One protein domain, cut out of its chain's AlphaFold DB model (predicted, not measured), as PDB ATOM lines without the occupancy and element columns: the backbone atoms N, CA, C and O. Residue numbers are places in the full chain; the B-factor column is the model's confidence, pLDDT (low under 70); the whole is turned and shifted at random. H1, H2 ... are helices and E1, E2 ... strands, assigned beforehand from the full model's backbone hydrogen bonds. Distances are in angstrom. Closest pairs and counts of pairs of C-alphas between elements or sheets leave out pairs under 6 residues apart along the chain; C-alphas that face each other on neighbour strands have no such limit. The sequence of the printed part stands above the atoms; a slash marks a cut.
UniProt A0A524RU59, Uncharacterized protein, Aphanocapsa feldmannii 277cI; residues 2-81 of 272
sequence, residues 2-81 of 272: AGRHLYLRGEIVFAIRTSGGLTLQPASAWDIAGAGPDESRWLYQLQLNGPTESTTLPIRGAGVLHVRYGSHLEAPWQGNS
ATOM      1  N   ALA A   2      22.478 -38.269 -26.557       82.25
ATOM      2  CA  ALA A   2      23.001 -39.599 -26.203       82.25
ATOM      3  C   ALA A   2      21.920 -40.663 -25.933       82.25
ATOM      4  O   ALA A   2      21.958 -41.735 -26.530       82.25
ATOM      5  N   GLY A   3      20.901 -40.335 -25.129       86.56
ATOM      6  CA  GLY A   3      19.807 -41.269 -24.828       86.56
ATOM      7  C   GLY A   3      19.032 -41.744 -26.063       86.56
ATOM      8  O   GLY A   3      18.691 -42.915 -26.156       86.56
ATOM      9  N   ARG A   4      18.822 -40.873 -27.062       89.50
ATOM     10  CA  ARG A   4      18.123 -41.246 -28.304       89.50
ATOM     11  C   ARG A   4      18.934 -42.236 -29.140       89.50
ATOM     12  O   ARG A   4      18.358 -43.170 -29.684       89.50
ATOM     13  N   HIS A   5      20.244 -42.036 -29.257       90.56
ATOM     14  CA  HIS A   5      21.103 -42.957 -30.010       90.56
ATOM     15  C   HIS A   5      21.248 -44.303 -29.303       90.56
ATOM     16  O   HIS A   5      21.095 -45.330 -29.955       90.56
ATOM     17  N   LEU A   6      21.413 -44.302 -27.976       90.25
ATOM     18  CA  LEU A   6      21.381 -45.531 -27.178       90.25
ATOM     19  C   LEU A   6      20.055 -46.278 -27.342       90.25
ATOM     20  O   LEU A   6      20.050 -47.493 -27.482       90.25
ATOM     21  N   TYR A   7      18.933 -45.563 -27.410       90.25
ATOM     22  CA  TYR A   7      17.636 -46.181 -27.660       90.25
ATOM     23  C   TYR A   7      17.506 -46.765 -29.076       90.25
ATOM     24  O   TYR A   7      17.053 -47.889 -29.253       90.25
ATOM     25  N   LEU A   8      17.899 -46.023 -30.112       90.06
ATOM     26  CA  LEU A   8      17.678 -46.448 -31.499       90.06
ATOM     27  C   LEU A   8      18.702 -47.464 -32.006       90.06
ATOM     28  O   LEU A   8      18.354 -48.300 -32.828       90.06
ATOM     29  N   ARG A   9      19.955 -47.376 -31.551       90.94
ATOM     30  CA  ARG A   9      21.054 -48.237 -32.014       90.94
ATOM     31  C   ARG A   9      21.579 -49.184 -30.938       90.94
ATOM     32  O   ARG A   9      22.242 -50.147 -31.278       90.94
ATOM     33  N   GLY A  10      21.309 -48.926 -29.658       92.12
ATOM     34  CA  GLY A  10      21.942 -49.661 -28.556       92.12
ATOM     35  C   GLY A  10      23.355 -49.186 -28.231       92.12
ATOM     36  O   GLY A  10      23.944 -49.630 -27.253       92.12
ATOM     37  N   GLU A  11      23.910 -48.271 -29.020       93.88
ATOM     38  CA  GLU A  11      25.282 -47.806 -28.869       93.88
ATOM     39  C   GLU A  11      25.442 -46.344 -29.279       93.88
ATOM     40  O   GLU A  11      24.697 -45.794 -30.099       93.88
ATOM     41  N   ILE A  12      26.431 -45.706 -28.666       94.31
ATOM     42  CA  ILE A  12      26.908 -44.385 -29.050       94.31
ATOM     43  C   ILE A  12      28.411 -44.296 -28.815       94.31
ATOM     44  O   ILE A  12      28.934 -44.769 -27.802       94.31
ATOM     45  N   VAL A  13      29.092 -43.645 -29.751       94.38
ATOM     46  CA  VAL A  13      30.536 -43.455 -29.720       94.38
ATOM     47  C   VAL A  13      30.868 -41.969 -29.718       94.38
ATOM     48  O   VAL A  13      30.339 -41.198 -30.521       94.38
ATOM     49  N   PHE A  14      31.763 -41.572 -28.817       94.31
ATOM     50  CA  PHE A  14      32.325 -40.228 -28.759       94.31
ATOM     51  C   PHE A  14      33.839 -40.266 -28.940       94.31
ATOM     52  O   PHE A  14      34.532 -41.045 -28.282       94.31
ATOM     53  N   ALA A  15      34.360 -39.372 -29.777       93.81
ATOM     54  CA  ALA A  15      35.778 -39.049 -29.800       93.81
ATOM     55  C   ALA A  15      36.100 -38.128 -28.616       93.81
ATOM     56  O   ALA A  15      35.461 -37.085 -28.440       93.81
ATOM     57  N   ILE A  16      37.092 -38.510 -27.811       92.50
ATOM     58  CA  ILE A  16      37.575 -37.699 -26.694       92.50
ATOM     59  C   ILE A  16      38.606 -36.711 -27.240       92.50
ATOM     60  O   ILE A  16      39.622 -37.102 -27.818       92.50
ATOM     61  N   ARG A  17      38.351 -35.414 -27.060       89.56
ATOM     62  CA  ARG A  17      39.270 -34.335 -27.435       89.56
ATOM     63  C   ARG A  17      39.702 -33.583 -26.182       89.56
ATOM     64  O   ARG A  17      38.877 -33.286 -25.323       89.56
ATOM     65  N   THR A  18      40.995 -33.284 -26.093       85.94
ATOM     66  CA  THR A  18      41.616 -32.588 -24.951       85.94
ATOM     67  C   THR A  18      42.208 -31.225 -25.323       85.94
ATOM     68  O   THR A  18      42.707 -30.508 -24.458       85.94
ATOM     69  N   SER A  19      42.145 -30.834 -26.600       77.56
ATOM     70  CA  SER A  19      42.660 -29.559 -27.106       77.56
ATOM     71  C   SER A  19      41.794 -28.390 -26.613       77.56
ATOM     72  O   SER A  19      40.782 -28.069 -27.230       77.56
ATOM     73  N   GLY A  20      42.178 -27.776 -25.489       75.50
ATOM     74  CA  GLY A  20      41.468 -26.638 -24.882       75.50
ATOM     75  C   GLY A  20      40.438 -27.009 -23.807       75.50
ATOM     76  O   GLY A  20      39.694 -26.148 -23.350       75.50
ATOM     77  N   GLY A  21      40.397 -28.277 -23.394       84.12
ATOM     78  CA  GLY A  21      39.444 -28.809 -22.419       84.12
ATOM     79  C   GLY A  21      38.950 -30.195 -22.817       84.12
ATOM     80  O   GLY A  21      39.175 -30.644 -23.941       84.12
ATOM     81  N   LEU A  22      38.280 -30.887 -21.895       87.81
ATOM     82  CA  LEU A  22      37.648 -32.169 -22.192       87.81
ATOM     83  C   LEU A  22      36.366 -31.924 -22.990       87.81
ATOM     84  O   LEU A  22      35.379 -31.428 -22.449       87.81
ATOM     85  N   THR A  23      36.369 -32.296 -24.266       91.12
ATOM     86  CA  THR A  23      35.179 -32.249 -25.119       91.12
ATOM     87  C   THR A  23      34.897 -33.624 -25.714       91.12
ATOM     88  O   THR A  23      35.806 -34.375 -26.075       91.12
ATOM     89  N   LEU A  24      33.611 -33.975 -25.771       90.88
ATOM     90  CA  LEU A  24      33.127 -35.232 -26.330       90.88
ATOM     91  C   LEU A  24      32.422 -34.933 -27.647       90.88
ATOM     92  O   LEU A  24      31.344 -34.338 -27.657       90.88
ATOM     93  N   GLN A  25      33.026 -35.347 -28.756       91.75
ATOM     94  CA  GLN A  25      32.441 -35.166 -30.079       91.75
ATOM     95  C   GLN A  25      31.730 -36.458 -30.506       91.75
ATOM     96  O   GLN A  25      32.390 -37.493 -30.598       91.75
ATOM     97  N   PRO A  26      30.405 -36.444 -30.749       92.88
ATOM     98  CA  PRO A  26      29.688 -37.642 -31.170       92.88
ATOM     99  C   PRO A  26      30.107 -38.060 -32.583       92.88
ATOM    100  O   PRO A  26      30.189 -37.222 -33.482       92.88
ATOM    101  N   ALA A  27      30.337 -39.357 -32.778       94.06
ATOM    102  CA  ALA A  27      30.544 -39.940 -34.098       94.06
ATOM    103  C   ALA A  27      29.197 -40.263 -34.765       94.06
ATOM    104  O   ALA A  27      28.250 -40.700 -34.106       94.06
ATOM    105  N   SER A  28      29.100 -40.044 -36.077       92.75
ATOM    106  CA  SER A  28      27.901 -40.345 -36.873       92.75
ATOM    107  C   SER A  28      27.837 -41.829 -37.266       92.75
ATOM    108  O   SER A  28      26.763 -42.449 -37.215       92.75
ATOM    109  N   ALA A  29      28.998 -42.394 -37.596       92.62
ATOM    110  CA  ALA A  29      29.241 -43.799 -37.890       92.62
ATOM    111  C   ALA A  29      30.633 -44.213 -37.388       92.62
ATOM    112  O   ALA A  29      31.516 -43.367 -37.200       92.62
ATOM    113  N   TRP A  30      30.808 -45.508 -37.144       94.00
ATOM    114  CA  TRP A  30      32.072 -46.078 -36.702       94.00
ATOM    115  C   TRP A  30      32.213 -47.521 -37.164       94.00
ATOM    116  O   TRP A  30      31.252 -48.281 -37.105       94.00
ATOM    117  N   ASP A  31      33.436 -47.895 -37.520       93.69
ATOM    118  CA  ASP A  31      33.830 -49.290 -37.696       93.69
ATOM    119  C   ASP A  31      34.903 -49.647 -36.671       93.69
ATOM    120  O   ASP A  31      35.771 -48.830 -36.347       93.69
ATOM    121  N   ILE A  32      34.841 -50.871 -36.150       92.94
ATOM    122  CA  ILE A  32      35.762 -51.364 -35.126       92.94
ATOM    123  C   ILE A  32      36.608 -52.473 -35.742       92.94
ATOM    124  O   ILE A  32      36.079 -53.472 -36.221       92.94
ATOM    125  N   ALA A  33      37.924 -52.310 -35.695       91.00
ATOM    126  CA  ALA A  33      38.887 -53.335 -36.063       91.00
ATOM    127  C   ALA A  33      39.797 -53.618 -34.867       91.00
ATOM    128  O   ALA A  33      40.314 -52.699 -34.239       91.00
ATOM    129  N   GLY A  34      40.025 -54.880 -34.530       84.31
ATOM    130  CA  GLY A  34      40.896 -55.221 -33.411       84.31
ATOM    131  C   GLY A  34      40.945 -56.716 -33.154       84.31
ATOM    132  O   GLY A  34      40.010 -57.440 -33.485       84.31
ATOM    133  N   ALA A  35      42.049 -57.173 -32.567       78.94
ATOM    134  CA  ALA A  35      42.212 -58.555 -32.141       78.94
ATOM    135  C   ALA A  35      42.058 -58.658 -30.619       78.94
ATOM    136  O   ALA A  35      42.715 -57.934 -29.867       78.94
ATOM    137  N   GLY A  36      41.226 -59.601 -30.175       84.06
ATOM    138  CA  GLY A  36      41.036 -59.926 -28.763       84.06
ATOM    139  C   GLY A  36      40.011 -59.052 -28.023       84.06
ATOM    140  O   GLY A  36      39.459 -58.105 -28.583       84.06
ATOM    141  N   PRO A  37      39.745 -59.376 -26.746       85.62
ATOM    142  CA  PRO A  37      38.668 -58.770 -25.957       85.62
ATOM    143  C   PRO A  37      39.017 -57.394 -25.365       85.62
ATOM    144  O   PRO A  37      38.150 -56.718 -24.819       85.62
ATOM    145  N   ASP A  38      40.284 -56.988 -25.432       87.44
ATOM    146  CA  ASP A  38      40.782 -55.757 -24.821       87.44
ATOM    147  C   ASP A  38      40.475 -54.530 -25.697       87.44
ATOM    148  O   ASP A  38      41.127 -54.289 -26.716       87.44
ATOM    149  N   GLU A  39      39.500 -53.725 -25.264       86.38
ATOM    150  CA  GLU A  39      39.052 -52.516 -25.967       86.38
ATOM    151  C   GLU A  39      40.157 -51.488 -26.214       86.38
ATOM    152  O   GLU A  39      40.049 -50.681 -27.139       86.38
ATOM    153  N   SER A  40      41.204 -51.465 -25.385       84.19
ATOM    154  CA  SER A  40      42.305 -50.508 -25.541       84.19
ATOM    155  C   SER A  40      43.095 -50.737 -26.835       84.19
ATOM    156  O   SER A  40      43.668 -49.795 -27.389       84.19
ATOM    157  N   ARG A  41      43.071 -51.974 -27.349       87.25
ATOM    158  CA  ARG A  41      43.771 -52.406 -28.565       87.25
ATOM    159  C   ARG A  41      42.939 -52.238 -29.828       87.25
ATOM    160  O   ARG A  41      43.465 -52.414 -30.925       87.25
ATOM    161  N   TRP A  42      41.654 -51.925 -29.692       92.19
ATOM    162  CA  TRP A  42      40.777 -51.740 -30.838       92.19
ATOM    163  C   TRP A  42      41.067 -50.411 -31.534       92.19
ATOM    164  O   TRP A  42      41.390 -49.396 -30.909       92.19
ATOM    165  N   LEU A  43      40.936 -50.426 -32.850       94.06
ATOM    166  CA  LEU A  43      41.005 -49.282 -33.734       94.06
ATOM    167  C   LEU A  43      39.587 -48.943 -34.185       94.06
ATOM    168  O   LEU A  43      38.895 -49.776 -34.763       94.06
ATOM    169  N   TYR A  44      39.174 -47.713 -33.922       95.00
ATOM    170  CA  TYR A  44      37.895 -47.172 -34.345       95.00
ATOM    171  C   TYR A  44      38.115 -46.265 -35.550       95.00
ATOM    172  O   TYR A  44      38.851 -45.286 -35.455       95.00
ATOM    173  N   GLN A  45      37.466 -46.558 -36.669       95.69
ATOM    174  CA  GLN A  45      37.358 -45.629 -37.791       95.69
ATOM    175  C   GLN A  45      36.126 -44.764 -37.561       95.69
ATOM    176  O   GLN A  45      35.012 -45.216 -37.798       95.69
ATOM    177  N   LEU A  46      36.304 -43.552 -37.031       95.94
ATOM    178  CA  LEU A  46      35.191 -42.672 -36.679       95.94
ATOM    179  C   LEU A  46      34.890 -41.693 -37.802       95.94
ATOM    180  O   LEU A  46      35.788 -40.990 -38.267       95.94
ATOM    181  N   GLN A  47      33.614 -41.573 -38.153       95.56
ATOM    182  CA  GLN A  47      33.110 -40.491 -38.990       95.56
ATOM    183  C   GLN A  47      32.600 -39.354 -38.105       95.56
ATOM    184  O   GLN A  47      31.701 -39.531 -37.277       95.56
ATOM    185  N   LEU A  48      33.203 -38.180 -38.264       93.19
ATOM    186  CA  LEU A  48      32.852 -36.960 -37.555       93.19
ATOM    187  C   LEU A  48      32.266 -35.967 -38.553       93.19
ATOM    188  O   LEU A  48      32.974 -35.451 -39.417       93.19
ATOM    189  N   ASN A  49      30.974 -35.686 -38.417       91.62
ATOM    190  CA  ASN A  49      30.290 -34.752 -39.301       91.62
ATOM    191  C   ASN A  49      30.446 -33.328 -38.758       91.62
ATOM    192  O   ASN A  49      30.066 -33.050 -37.617       91.62
ATOM    193  N   GLY A  50      30.990 -32.431 -39.574       88.75
ATOM    194  CA  GLY A  50      30.945 -30.988 -39.371       88.75
ATOM    195  C   GLY A  50      29.861 -30.332 -40.236       88.75
ATOM    196  O   GLY A  50      29.263 -30.986 -41.089       88.75
ATOM    197  N   PRO A  51      29.595 -29.030 -40.034       90.94
ATOM    198  CA  PRO A  51      28.617 -28.293 -40.836       90.94
ATOM    199  C   PRO A  51      29.024 -28.175 -42.312       90.94
ATOM    200  O   PRO A  51      28.157 -28.139 -43.179       90.94
ATOM    201  N   THR A  52      30.332 -28.133 -42.589       92.31
ATOM    202  CA  THR A  52      30.882 -27.948 -43.942       92.31
ATOM    203  C   THR A  52      31.587 -29.197 -44.458       92.31
ATOM    204  O   THR A  52      31.462 -29.537 -45.628       92.31
ATOM    205  N   GLU A  53      32.323 -29.894 -43.593       91.44
ATOM    206  CA  GLU A  53      33.134 -31.049 -43.966       91.44
ATOM    207  C   GLU A  53      32.886 -32.196 -42.990       91.44
ATOM    208  O   GLU A  53      32.690 -31.979 -41.793       91.44
ATOM    209  N   SER A  54      32.887 -33.423 -43.507       92.25
ATOM    210  CA  SER A  54      32.875 -34.636 -42.691       92.25
ATOM    211  C   SER A  54      34.239 -35.301 -42.777       92.25
ATOM    212  O   SER A  54      34.738 -35.563 -43.868       92.25
ATOM    213  N   THR A  55      34.839 -35.586 -41.627       93.19
ATOM    214  CA  THR A  55      36.172 -36.181 -41.541       93.19
ATOM    215  C   THR A  55      36.056 -37.604 -41.024       93.19
ATOM    216  O   THR A  55      35.411 -37.852 -40.006       93.19
ATOM    217  N   THR A  56      36.720 -38.541 -41.696       94.81
ATOM    218  CA  THR A  56      36.915 -39.894 -41.168       94.81
ATOM    219  C   THR A  56      38.305 -39.970 -40.560       94.81
ATOM    220  O   THR A  56      39.276 -39.663 -41.250       94.81
ATOM    221  N   LEU A  57      38.419 -40.350 -39.285       93.25
ATOM    222  CA  LEU A  57      39.725 -40.569 -38.668       93.25
ATOM    223  C   LEU A  57      39.824 -41.896 -37.906       93.25
ATOM    224  O   LEU A  57      38.897 -42.262 -37.178       93.25
ATOM    225  N   PRO A  58      40.978 -42.580 -37.995       94.81
ATOM    226  CA  PRO A  58      41.292 -43.688 -37.113       94.81
ATOM    227  C   PRO A  58      41.664 -43.168 -35.717       94.81
ATOM    228  O   PRO A  58      42.575 -42.353 -35.566       94.81
ATOM    229  N   ILE A  59      40.999 -43.672 -34.680       93.94
ATOM    230  CA  ILE A  59      41.317 -43.410 -33.270       93.94
ATOM    231  C   ILE A  59      41.469 -44.743 -32.541       93.94
ATOM    232  O   ILE A  59      40.675 -45.664 -32.718       93.94
ATOM    233  N   ARG A  60      42.486 -44.865 -31.686       92.25
ATOM    234  CA  ARG A  60      42.604 -46.021 -30.784       92.25
ATOM    235  C   ARG A  60      41.514 -45.991 -29.719       92.25
ATOM    236  O   ARG A  60      41.128 -44.919 -29.263       92.25
ATOM    237  N   GLY A  61      41.104 -47.160 -29.236       88.50
ATOM    238  CA  GLY A  61      40.046 -47.302 -28.235       88.50
ATOM    239  C   GLY A  61      40.283 -46.546 -26.923       88.50
ATOM    240  O   GLY A  61      39.324 -46.284 -26.200       88.50
ATOM    241  N   ALA A  62      41.520 -46.145 -26.608       88.00
ATOM    242  CA  ALA A  62      41.819 -45.256 -25.481       88.00
ATOM    243  C   ALA A  62      41.250 -43.830 -25.662       88.00
ATOM    244  O   ALA A  62      40.800 -43.223 -24.699       88.00
ATOM    245  N   GLY A  63      41.215 -43.310 -26.894       90.62
ATOM    246  CA  GLY A  63      40.693 -41.974 -27.218       90.62
ATOM    247  C   GLY A  63      39.196 -41.946 -27.536       90.62
ATOM    248  O   GLY A  63      38.698 -40.952 -28.066       90.62
ATOM    249  N   VAL A  64      38.484 -43.043 -27.266       94.19
ATOM    250  CA  VAL A  64      37.089 -43.236 -27.659       94.19
ATOM    251  C   VAL A  64      36.259 -43.663 -26.454       94.19
ATOM    252  O   VAL A  64      36.561 -44.651 -25.783       94.19
ATOM    253  N   LEU A  65      35.171 -42.936 -26.205       93.62
ATOM    254  CA  LEU A  65      34.140 -43.336 -25.258       93.62
ATOM    255  C   LEU A  65      33.035 -44.063 -26.025       93.62
ATOM    256  O   LEU A  65      32.188 -43.433 -26.656       93.62
ATOM    257  N   HIS A  66      33.060 -45.392 -25.964       93.38
ATOM    258  CA  HIS A  66      32.020 -46.247 -26.524       93.38
ATOM    259  C   HIS A  66      31.081 -46.704 -25.403       93.38
ATOM    260  O   HIS A  66      31.487 -47.422 -24.489       93.38
ATOM    261  N   VAL A  67      29.824 -46.271 -25.468       93.38
ATOM    262  CA  VAL A  67      28.759 -46.721 -24.566       93.38
ATOM    263  C   VAL A  67      27.889 -47.717 -25.321       93.38
ATOM    264  O   VAL A  67      27.358 -47.383 -26.378       93.38
ATOM    265  N   ARG A  68      27.722 -48.915 -24.756       92.38
ATOM    266  CA  ARG A  68      26.939 -50.012 -25.336       92.38
ATOM    267  C   ARG A  68      25.876 -50.485 -24.359       92.38
ATOM    268  O   ARG A  68      26.139 -50.601 -23.167       92.38
ATOM    269  N   TYR A  69      24.705 -50.800 -24.875       91.31
ATOM    270  CA  TYR A  69      23.583 -51.379 -24.155       91.31
ATOM    271  C   TYR A  69      23.168 -52.678 -24.844       91.31
ATOM    272  O   TYR A  69      23.261 -52.774 -26.063       91.31
ATOM    273  N   GLY A  70      22.720 -53.675 -24.078       86.69
ATOM    274  CA  GLY A  70      22.135 -54.897 -24.641       86.69
ATOM    275  C   GLY A  70      23.071 -55.732 -25.525       86.69
ATOM    276  O   GLY A  70      22.581 -56.468 -26.374       86.69
ATOM    277  N   SER A  71      24.393 -55.612 -25.365       89.75
ATOM    278  CA  SER A  71      25.372 -56.343 -26.180       89.75
ATOM    279  C   SER A  71      25.154 -57.857 -26.147       89.75
ATOM    280  O   SER A  71      24.923 -58.443 -25.087       89.75
ATOM    281  N   HIS A  72      25.272 -58.496 -27.310       87.50
ATOM    282  CA  HIS A  72      25.221 -59.951 -27.438       87.50
ATOM    283  C   HIS A  72      26.547 -60.592 -27.022       87.50
ATOM    284  O   HIS A  72      27.612 -59.996 -27.170       87.50
ATOM    285  N   LEU A  73      26.490 -61.844 -26.561       87.06
ATOM    286  CA  LEU A  73      27.684 -62.624 -26.215       87.06
ATOM    287  C   LEU A  73      28.581 -62.900 -27.431       87.06
ATOM    288  O   LEU A  73      29.797 -62.959 -27.285       87.06
ATOM    289  N   GLU A  74      27.990 -63.040 -28.620       90.31
ATOM    290  CA  GLU A  74      28.722 -63.297 -29.869       90.31
ATOM    291  C   GLU A  74      29.429 -62.046 -30.410       90.31
ATOM    292  O   GLU A  74      30.470 -62.151 -31.053       90.31
ATOM    293  N   ALA A  75      28.883 -60.861 -30.119       89.88
ATOM    294  CA  ALA A  75      29.402 -59.572 -30.567       89.88
ATOM    295  C   ALA A  75      29.415 -58.551 -29.411       89.88
ATOM    296  O   ALA A  75      28.691 -57.553 -29.448       89.88
ATOM    297  N   PRO A  76      30.251 -58.755 -28.373       88.19
ATOM    298  CA  PRO A  76      30.296 -57.878 -27.199       88.19
ATOM    299  C   PRO A  76      30.772 -56.454 -27.524       88.19
ATOM    300  O   PRO A  76      30.603 -55.539 -26.718       88.19
ATOM    301  N   TRP A  77      31.381 -56.256 -28.698       89.12
ATOM    302  CA  TRP A  77      31.812 -54.950 -29.187       89.12
ATOM    303  C   TRP A  77      30.673 -54.104 -29.770       89.12
ATOM    304  O   TRP A  77      30.903 -52.914 -29.971       89.12
ATOM    305  N   GLN A  78      29.482 -54.670 -30.001       91.38
ATOM    306  CA  GLN A  78      28.305 -53.967 -30.526       91.38
ATOM    307  C   GLN A  78      27.216 -53.825 -29.458       91.38
ATOM    308  O   GLN A  78      26.996 -54.713 -28.629       91.38
ATOM    309  N   GLY A  79      26.540 -52.683 -29.452       91.81
ATOM    310  CA  GLY A  79      25.286 -52.493 -28.730       91.81
ATOM    311  C   GLY A  79      24.101 -53.090 -29.489       91.81
ATOM    312  O   GLY A  79      24.145 -53.249 -30.707       91.81
ATOM    313  N   ASN A  80      23.023 -53.395 -28.772       91.69
ATOM    314  CA  ASN A  80      21.749 -53.779 -29.363       91.69
ATOM    315  C   ASN A  80      20.631 -52.836 -28.907       91.69
ATOM    316  O   ASN A  80      20.527 -52.479 -27.730       91.69
ATOM    317  N   SER A  81      19.792 -52.408 -29.846       91.50
ATOM    318  CA  SER A  81      18.678 -51.513 -29.543       91.50
ATOM    319  C   SER A  81      17.600 -52.242 -28.729       91.50
ATOM    320  O   SER A  81      17.229 -53.363 -29.076       91.50
TER     321      SER A  81
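This is residues 2 to 81 of the 272 residues of an uncharacterized protein of Aphanocapsa feldmannii 277cI (UniProt A0A524RU59). Two small three-stranded antiparallel sheets, E2 E1 E6 and E3 E4 E5, stand face to face as a sandwich with their strands crossed nearly at right angles, and the short helix H1 sits by the start of E1. After E6 a tail with no named element, residues 69 to 81, loops out and folds back. The printed part has 80 residues, with one named helix and six named strands in the order H1 E1 E2 E3 E4 E5 E6; the class is mostly strand. The whole is compact, with a radius of gyration of the C-alphas of 12.7 A and spans of 37 by 28 by 22 A.

H1 is residues 2 to 9, beginning at C-alpha 2 (23.001, -39.599, -26.203). E1 is residues 11 to 17, 19.5 A from first to last C-alpha, and E2 is residues 23 to 26. E3 is residues 29 to 33. E4, residues 43 to 49, is 18.9 A long, and E5, residues 54 to 60, is 19.1 A long. E6 is residues 64 to 68, ending at C-alpha 68 (26.939, -50.012, -25.336).

In the first sheet E1 is the inner strand. E1 and E2 form a hairpin, with N 15 and O 25 at 2.8 A. E1 and E6 are antiparallel at 163 degrees, with N 14 and O 65 at 2.9 A. The second sheet is a meander, each strand the antiparallel neighbour of the one before. E3 and E4 form a hairpin, with N 43 and O 33 at 2.7 A. E4 and E5 form another, with N 44 and O 59 at 2.8 A. The facing parts of the two sheets are 9.7 A centre to centre, and their strands stand at 87 degrees. The closest C-alphas of E2 and E4, Pro 26 and Leu 48, are 7.2 A apart. E2 runs on into E3 across a break of 2 residues, at 96 degrees. H1 is on the sheet E2 E1 E6 at a height over the sheet of 5.0 A and only just stands up from it, at 41 degrees; its closest C-alpha pair with E1, Leu 6 and Ile 12, is 5.9 A apart. In H1 every O i to N i+4 pair is within hydrogen-bond range. H1 and E4 are apart.

The two C-alphas farthest apart, those of Gly 20 and Glu 74, are 39.1 A from each other. The printed part has no cut. No link is long; the link E3 to E4, 9 residues, is short, and the others are tight. The mean pLDDT of the printed part is 90.4, and no printed residue is under 70.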